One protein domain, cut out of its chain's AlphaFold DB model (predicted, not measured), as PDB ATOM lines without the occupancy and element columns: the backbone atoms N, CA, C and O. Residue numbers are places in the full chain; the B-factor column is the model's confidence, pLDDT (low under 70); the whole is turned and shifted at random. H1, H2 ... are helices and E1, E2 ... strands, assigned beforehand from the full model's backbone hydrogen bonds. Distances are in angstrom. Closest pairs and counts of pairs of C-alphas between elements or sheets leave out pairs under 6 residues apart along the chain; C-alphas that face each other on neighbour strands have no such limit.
ATOM      1  N   TYR A 224      40.961 -84.912 -22.618       82.94
ATOM      2  CA  TYR A 224      41.325 -83.545 -22.949       82.94
ATOM      3  C   TYR A 224      41.761 -83.470 -24.403       82.94
ATOM      4  O   TYR A 224      42.421 -84.366 -24.929       82.94
ATOM      5  N   ARG A 225      41.396 -82.371 -25.048       79.94
ATOM      6  CA  ARG A 225      41.855 -82.016 -26.381       79.94
ATOM      7  C   ARG A 225      42.691 -80.757 -26.288       79.94
ATOM      8  O   ARG A 225      42.470 -79.912 -25.420       79.94
ATOM      9  N   LEU A 226      43.707 -80.695 -27.136       80.94
ATOM     10  CA  LEU A 226      44.503 -79.492 -27.284       80.94
ATOM     11  C   LEU A 226      43.632 -78.456 -27.994       80.94
ATOM     12  O   LEU A 226      43.016 -78.782 -29.007       80.94
ATOM     13  N   LEU A 227      43.549 -77.259 -27.423       78.75
ATOM     14  CA  LEU A 227      42.716 -76.180 -27.938       78.75
ATOM     15  C   LEU A 227      43.202 -75.784 -29.331       78.75
ATOM     16  O   LEU A 227      44.378 -75.462 -29.494       78.75
ATOM     17  N   SER A 228      42.312 -75.807 -30.320       75.75
ATOM     18  CA  SER A 228      42.638 -75.380 -31.680       75.75
ATOM     19  C   SER A 228      42.697 -73.855 -31.801       75.75
ATOM     20  O   SER A 228      42.118 -73.115 -31.003       75.75
ATOM     21  N   GLN A 229      43.349 -73.369 -32.859       75.75
ATOM     22  CA  GLN A 229      43.448 -71.934 -33.134       75.75
ATOM     23  C   GLN A 229      42.075 -71.259 -33.269       75.75
ATOM     24  O   GLN A 229      41.870 -70.161 -32.756       75.75
ATOM     25  N   ARG A 230      41.133 -71.922 -33.948       76.25
ATOM     26  CA  ARG A 230      39.780 -71.403 -34.169       76.25
ATOM     27  C   ARG A 230      39.015 -71.270 -32.855       76.25
ATOM     28  O   ARG A 230      38.348 -70.265 -32.644       76.25
ATOM     29  N   GLU A 231      39.130 -72.261 -31.974       77.44
ATOM     30  CA  GLU A 231      38.496 -72.227 -30.650       77.44
ATOM     31  C   GLU A 231      39.107 -71.140 -29.763       77.44
ATOM     32  O   GLU A 231      38.381 -70.468 -29.037       77.44
ATOM     33  N   LEU A 232      40.424 -70.918 -29.856       76.06
ATOM     34  CA  LEU A 232      41.091 -69.833 -29.140       76.06
ATOM     35  C   LEU A 232      40.628 -68.452 -29.628       76.06
ATOM     36  O   LEU A 232      40.318 -67.596 -28.804       76.06
ATOM     37  N   GLN A 233      40.554 -68.235 -30.944       77.12
ATOM     38  CA  GLN A 233      40.049 -66.981 -31.521       77.12
ATOM     39  C   GLN A 233      38.589 -66.740 -31.144       77.12
ATOM     40  O   GLN A 233      38.229 -65.640 -30.742       77.12
ATOM     41  N   PHE A 234      37.759 -67.778 -31.218       77.81
ATOM     42  CA  PHE A 234      36.365 -67.700 -30.802       77.81
ATOM     43  C   PHE A 234      36.240 -67.307 -29.323       77.81
ATOM     44  O   PHE A 234      35.521 -66.369 -28.997       77.81
ATOM     45  N   ALA A 235      37.021 -67.936 -28.438       73.50
ATOM     46  CA  ALA A 235      37.044 -67.591 -27.017       73.50
ATOM     47  C   ALA A 235      37.491 -66.141 -26.743       73.50
ATOM     48  O   ALA A 235      37.047 -65.547 -25.763       73.50
ATOM     49  N   GLN A 236      38.352 -65.569 -27.593       74.12
ATOM     50  CA  GLN A 236      38.777 -64.167 -27.501       74.12
ATOM     51  C   GLN A 236      37.711 -63.181 -28.001       74.12
ATOM     52  O   GLN A 236      37.649 -62.063 -27.500       74.12
ATOM     53  N   LEU A 237      36.893 -63.574 -28.981       74.75
ATOM     54  CA  LEU A 237      35.883 -62.707 -29.600       74.75
ATOM     55  C   LEU A 237      34.625 -62.534 -28.749       74.75
ATOM     56  O   LEU A 237      33.995 -61.484 -28.800       74.75
ATOM     57  N   GLU A 238      34.233 -63.559 -27.997       63.12
ATOM     58  CA  GLU A 238      32.921 -63.563 -27.346       63.12
ATOM     59  C   GLU A 238      32.848 -62.797 -26.008       63.12
ATOM     60  O   GLU A 238      31.820 -62.847 -25.341       63.12
ATOM     61  N   ASP A 239      33.911 -62.099 -25.588       62.19
ATOM     62  CA  ASP A 239      33.981 -61.305 -24.339       62.19
ATOM     63  C   ASP A 239      33.460 -62.050 -23.080       62.19
ATOM     64  O   ASP A 239      33.062 -61.463 -22.075       62.19
ATOM     65  N   PHE A 240      33.478 -63.390 -23.105       59.47
ATOM     66  CA  PHE A 240      33.114 -64.257 -21.977       59.47
ATOM     67  C   PHE A 240      34.236 -64.363 -20.932       59.47
ATOM     68  O   PHE A 240      34.123 -65.100 -19.947       59.47
ATOM     69  N   MET A 241      35.349 -63.661 -21.145       62.00
ATOM     70  CA  MET A 241      36.511 -63.729 -20.279       62.00
ATOM     71  C   MET A 241      36.336 -62.809 -19.074       62.00
ATOM     72  O   MET A 241      36.333 -61.589 -19.183       62.00
ATOM     73  N   PHE A 242      36.307 -63.400 -17.880       60.78
ATOM     74  CA  PHE A 242      36.639 -62.653 -16.673       60.78
ATOM     75  C   PHE A 242      38.100 -62.200 -16.778       60.78
ATOM     76  O   PHE A 242      39.022 -62.988 -16.560       60.78
ATOM     77  N   THR A 243      38.318 -60.931 -17.119       65.00
ATOM     78  CA  THR A 243      39.650 -60.327 -17.180       65.00
ATOM     79  C   THR A 243      40.157 -60.076 -15.766       65.00
ATOM     80  O   THR A 243      40.055 -58.976 -15.223       65.00
ATOM     81  N   ASP A 252      60.317 -65.578 -19.701       80.19
ATOM     82  CA  ASP A 252      60.853 -66.652 -18.858       80.19
ATOM     83  C   ASP A 252      60.364 -68.044 -19.292       80.19
ATOM     84  O   ASP A 252      60.879 -69.063 -18.835       80.19
ATOM     85  N   LEU A 253      59.362 -68.116 -20.175       79.56
ATOM     86  CA  LEU A 253      58.842 -69.381 -20.688       79.56
ATOM     87  C   LEU A 253      59.680 -69.878 -21.867       79.56
ATOM     88  O   LEU A 253      59.796 -69.191 -22.892       79.56
ATOM     89  N   ASP A 254      60.180 -71.110 -21.758       77.69
ATOM     90  CA  ASP A 254      60.889 -71.766 -22.851       77.69
ATOM     91  C   ASP A 254      59.972 -71.960 -24.069       77.69
ATOM     92  O   ASP A 254      58.905 -72.575 -24.018       77.69
ATOM     93  N   SER A 255      60.422 -71.422 -25.199       79.19
ATOM     94  CA  SER A 255      59.736 -71.537 -26.488       79.19
ATOM     95  C   SER A 255      60.321 -72.638 -27.375       79.19
ATOM     96  O   SER A 255      59.712 -73.009 -28.384       79.19
ATOM     97  N   SER A 256      61.497 -73.167 -27.029       80.94
ATOM     98  CA  SER A 256      62.224 -74.139 -27.843       80.94
ATOM     99  C   SER A 256      61.569 -75.521 -27.788       80.94
ATOM    100  O   SER A 256      61.287 -76.099 -28.841       80.94
ATOM    101  N   MET A 257      61.206 -75.991 -26.591       80.75
ATOM    102  CA  MET A 257      60.546 -77.280 -26.367       80.75
ATOM    103  C   MET A 257      59.225 -77.409 -27.141       80.75
ATOM    104  O   MET A 257      58.995 -78.390 -27.852       80.75
ATOM    105  N   ILE A 258      58.358 -76.395 -27.064       81.12
ATOM    106  CA  ILE A 258      57.056 -76.418 -27.744       81.12
ATOM    107  C   ILE A 258      57.215 -76.234 -29.260       81.12
ATOM    108  O   ILE A 258      56.498 -76.857 -30.044       81.12
ATOM    109  N   SER A 259      58.203 -75.454 -29.707       79.88
ATOM    110  CA  SER A 259      58.504 -75.343 -31.139       79.88
ATOM    111  C   SER A 259      58.934 -76.692 -31.732       79.88
ATOM    112  O   SER A 259      58.457 -77.062 -32.807       79.88
ATOM    113  N   ARG A 260      59.765 -77.473 -31.022       80.94
ATOM    114  CA  ARG A 260      60.131 -78.842 -31.435       80.94
ATOM    115  C   ARG A 260      58.921 -79.768 -31.508       80.94
ATOM    116  O   ARG A 260      58.817 -80.556 -32.448       80.94
ATOM    117  N   LEU A 261      57.981 -79.647 -30.570       79.62
ATOM    118  CA  LEU A 261      56.745 -80.430 -30.588       79.62
ATOM    119  C   LEU A 261      55.978 -80.256 -31.904       79.62
ATOM    120  O   LEU A 261      55.571 -81.247 -32.508       79.62
ATOM    121  N   PHE A 262      55.801 -79.015 -32.362       76.81
ATOM    122  CA  PHE A 262      55.041 -78.731 -33.580       76.81
ATOM    123  C   PHE A 262      55.734 -79.196 -34.854       76.81
ATOM    124  O   PHE A 262      55.052 -79.618 -35.783       76.81
ATOM    125  N   VAL A 263      57.069 -79.183 -34.883       80.25
ATOM    126  CA  VAL A 263      57.831 -79.760 -36.001       80.25
ATOM    127  C   VAL A 263      57.599 -81.271 -36.093       80.25
ATOM    128  O   VAL A 263      57.446 -81.804 -37.189       80.25
ATOM    129  N   ARG A 264      57.535 -81.968 -34.953       77.44
ATOM    130  CA  ARG A 264      57.306 -83.424 -34.916       77.44
ATOM    131  C   ARG A 264      55.851 -83.812 -35.158       77.44
ATOM    132  O   ARG A 264      55.599 -84.867 -35.734       77.44
ATOM    133  N   HIS A 265      54.904 -82.960 -34.763       74.19
ATOM    134  CA  HIS A 265      53.466 -83.191 -34.926       74.19
ATOM    135  C   HIS A 265      52.787 -82.060 -35.715       74.19
ATOM    136  O   HIS A 265      52.005 -81.292 -35.145       74.19
ATOM    137  N   PRO A 266      53.017 -81.970 -37.043       69.88
ATOM    138  CA  PRO A 266      52.445 -80.908 -37.877       69.88
ATOM    139  C   PRO A 266      50.910 -80.894 -37.867       69.88
ATOM    140  O   PRO A 266      50.271 -79.849 -37.943       69.88
ATOM    141  N   HIS A 267      50.310 -82.076 -37.706       66.69
ATOM    142  CA  HIS A 267      48.863 -82.287 -37.671       66.69
ATOM    143  C   HIS A 267      48.163 -81.629 -36.470       66.69
ATOM    144  O   HIS A 267      46.940 -81.526 -36.475       66.69
ATOM    145  N   LEU A 268      48.902 -81.168 -35.453       64.75
ATOM    146  CA  LEU A 268      48.316 -80.410 -34.346       64.75
ATOM    147  C   LEU A 268      47.854 -79.006 -34.778       64.75
ATOM    148  O   LEU A 268      47.109 -78.384 -34.036       64.75
ATOM    149  N   GLY A 269      48.231 -78.511 -35.967       56.09
ATOM    150  CA  GLY A 269      47.586 -77.349 -36.606       56.09
ATOM    151  C   GLY A 269      47.770 -75.997 -35.899       56.09
ATOM    152  O   GLY A 269      47.105 -75.026 -36.250       56.09
ATOM    153  N   LEU A 270      48.670 -75.905 -34.915       58.59
ATOM    154  CA  LEU A 270      48.855 -74.720 -34.060       58.59
ATOM    155  C   LEU A 270      49.950 -73.752 -34.526       58.59
ATOM    156  O   LEU A 270      50.450 -72.945 -33.748       58.59
ATOM    157  N   HIS A 271      50.350 -73.815 -35.794       51.50
ATOM    158  CA  HIS A 271      51.581 -73.179 -36.277       51.50
ATOM    159  C   HIS A 271      51.576 -71.634 -36.270       51.50
ATOM    160  O   HIS A 271      52.623 -71.040 -36.515       51.50
ATOM    161  N   ALA A 272      50.453 -70.970 -35.964       47.81
ATOM    162  CA  ALA A 272      50.304 -69.524 -36.166       47.81
ATOM    163  C   ALA A 272      49.975 -68.675 -34.918       47.81
ATOM    164  O   ALA A 272      50.035 -67.450 -35.013       47.81
ATOM    165  N   ALA A 273      49.678 -69.248 -33.741       54.03
ATOM    166  CA  ALA A 273      49.454 -68.435 -32.536       54.03
ATOM    167  C   ALA A 273      50.739 -68.219 -31.733       54.03
ATOM    168  O   ALA A 273      51.379 -69.169 -31.287       54.03
ATOM    169  N   LEU A 274      51.056 -66.956 -31.440       56.94
ATOM    170  CA  LEU A 274      52.142 -66.578 -30.528       56.94
ATOM    171  C   LEU A 274      52.004 -67.239 -29.144       56.94
ATOM    172  O   LEU A 274      53.008 -67.640 -28.560       56.94
ATOM    173  N   LEU A 275      50.765 -67.424 -28.669       61.41
ATOM    174  CA  LEU A 275      50.456 -68.129 -27.418       61.41
ATOM    175  C   LEU A 275      50.820 -69.618 -27.480       61.41
ATOM    176  O   LEU A 275      51.389 -70.152 -26.530       61.41
ATOM    177  N   ALA A 276      50.567 -70.270 -28.618       61.12
ATOM    178  CA  ALA A 276      50.834 -71.692 -28.794       61.12
ATOM    179  C   ALA A 276      52.332 -72.015 -28.763       61.12
ATOM    180  O   ALA A 276      52.688 -73.151 -28.490       61.12
ATOM    181  N   ARG A 277      53.223 -71.037 -28.993       69.62
ATOM    182  CA  ARG A 277      54.685 -71.242 -28.968       69.62
ATOM    183  C   ARG A 277      55.270 -71.398 -27.566       69.62
ATOM    184  O   ARG A 277      56.401 -71.858 -27.457       69.62
ATOM    185  N   ARG A 278      54.550 -70.969 -26.525       75.88
ATOM    186  CA  ARG A 278      55.036 -70.952 -25.131       75.88
ATOM    187  C   ARG A 278      54.105 -71.667 -24.156       75.88
ATOM    188  O   ARG A 278      54.540 -72.050 -23.078       75.88
ATOM    189  N   VAL A 279      52.835 -71.861 -24.514       79.25
ATOM    190  CA  VAL A 279      51.844 -72.494 -23.639       79.25
ATOM    191  C   VAL A 279      51.007 -73.498 -24.423       79.25
ATOM    192  O   VAL A 279      50.536 -73.220 -25.524       79.25
ATOM    193  N   LEU A 280      50.780 -74.663 -23.815       81.50
ATOM    194  CA  LEU A 280      49.813 -75.650 -24.284       81.50
ATOM    195  C   LEU A 280      48.519 -75.500 -23.484       81.50
ATOM    196  O   LEU A 280      48.509 -75.673 -22.265       81.50
ATOM    197  N   VAL A 281      47.422 -75.200 -24.175       81.62
ATOM    198  CA  VAL A 281      46.098 -75.081 -23.558       81.62
ATOM    199  C   VAL A 281      45.283 -76.318 -23.895       81.62
ATOM    200  O   VAL A 281      45.058 -76.631 -25.062       81.62
ATOM    201  N   PHE A 282      44.823 -77.019 -22.864       83.25
ATOM    202  CA  PHE A 282      43.949 -78.175 -23.005       83.25
ATOM    203  C   PHE A 282      42.548 -77.824 -22.522       83.25
ATOM    204  O   PHE A 282      42.380 -77.283 -21.430       83.25
ATOM    205  N   HIS A 283      41.536 -78.203 -23.292       77.88
ATOM    206  CA  HIS A 283      40.144 -78.147 -22.865       77.88
ATOM    207  C   HIS A 283      39.605 -79.569 -22.723       77.88
ATOM    208  O   HIS A 283      39.974 -80.488 -23.459       77.88
ATOM    209  N   ARG A 284      38.748 -79.786 -21.727       78.94
ATOM    210  CA  ARG A 284      38.073 -81.075 -21.569       78.94
ATOM    211  C   ARG A 284      37.063 -81.198 -22.703       78.94
ATOM    212  O   ARG A 284      36.248 -80.298 -22.884       78.94
ATOM    213  N   GLY A 285      37.106 -82.302 -23.445       60.41
ATOM    214  CA  GLY A 285      36.136 -82.570 -24.497       60.41
ATOM    215  C   GLY A 285      34.732 -82.650 -23.903       60.41
ATOM    216  O   GLY A 285      34.340 -83.691 -23.376       60.41
ATOM    217  N   ALA A 286      33.973 -81.559 -23.981       54.88
ATOM    218  CA  ALA A 286      32.526 -81.639 -23.987       54.88
ATOM    219  C   ALA A 286      32.177 -82.223 -25.355       54.88
ATOM    220  O   ALA A 286      32.208 -81.527 -26.366       54.88
ATOM    221  N   GLY A 287      31.941 -83.534 -25.415       50.38
ATOM    222  CA  GLY A 287      31.234 -84.071 -26.569       50.38
ATOM    223  C   GLY A 287      29.952 -83.260 -26.716       50.38
ATOM    224  O   GLY A 287      29.257 -83.040 -25.721       50.38
ATOM    225  N   VAL A 288      29.661 -82.772 -27.919       44.94
ATOM    226  CA  VAL A 288      28.328 -82.249 -28.206       44.94
ATOM    227  C   VAL A 288      27.393 -83.425 -27.967       44.94
ATOM    228  O   VAL A 288      27.418 -84.402 -28.714       44.94
TER     229      VAL A 288
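Overview. This is residues 224 to 243 and 252 to 288 of the 304 residues of an uncharacterized protein of Chrysochromulina tobinii (UniProt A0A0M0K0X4). A small ribbon of two short strands, E1 and E2, sits toward the same end of a loose frame as helix H1, while helix H2 is set off at the other end, and the winding stretch of residues 265 to 281 bridges the space from H2 back to E2. Residues 234 to 243, of which 234 to 237 belong to H1, stick out. The printed part has 57 residues, in the order E1, H1, H2, E2; the sheet is antiparallel, and the class is mixed, helices and strands, with under half of the residues in named elements. It is only just loose, close to compact, with a radius of gyration of the C-alphas of 12.5 A and spans of 31 by 28 by 17 A.

Along the chain. E1 is residues 224 to 226, 6.7 A long, beginning at C-alpha 224 (41.325, -83.545, -22.949). E2 is residues 282 to 284, also 6.7 A, ending at C-alpha 284 (38.073, -81.075, -21.569). H1 is residues 229 to 237, 12.4 A; H2 is residues 256 to 264, 12.7 A, beginning at C-alpha 256 (62.224, -74.139, -27.843).

Arrangement. E1 and E2 are antiparallel neighbours, their directions 144 degrees apart. C-alphas 224 and 284, 4.3 A apart, face each other; N 225 and O 283, at 2.8 A, are within hydrogen-bond range. A tight link of 2 residues joins E1 to H1. H1 is apart from E2 and from H2, and H2 is apart from E1. Every O i to N i+4 pair is within hydrogen-bond range in H1 and H2.

Size, cuts and confidence. The C-alphas of Asp 252 and Val 288, the two farthest apart, are 37.3 A apart. Residues 244 to 251 are not printed; C-alphas 243 and 252 are 22.2 A apart across the cut. The link from H2 to E2 is long, 17 residues. Mean pLDDT of the printed part is 71.0, under 70 at residues 238 to 243, 266 to 277 and 285 to 288.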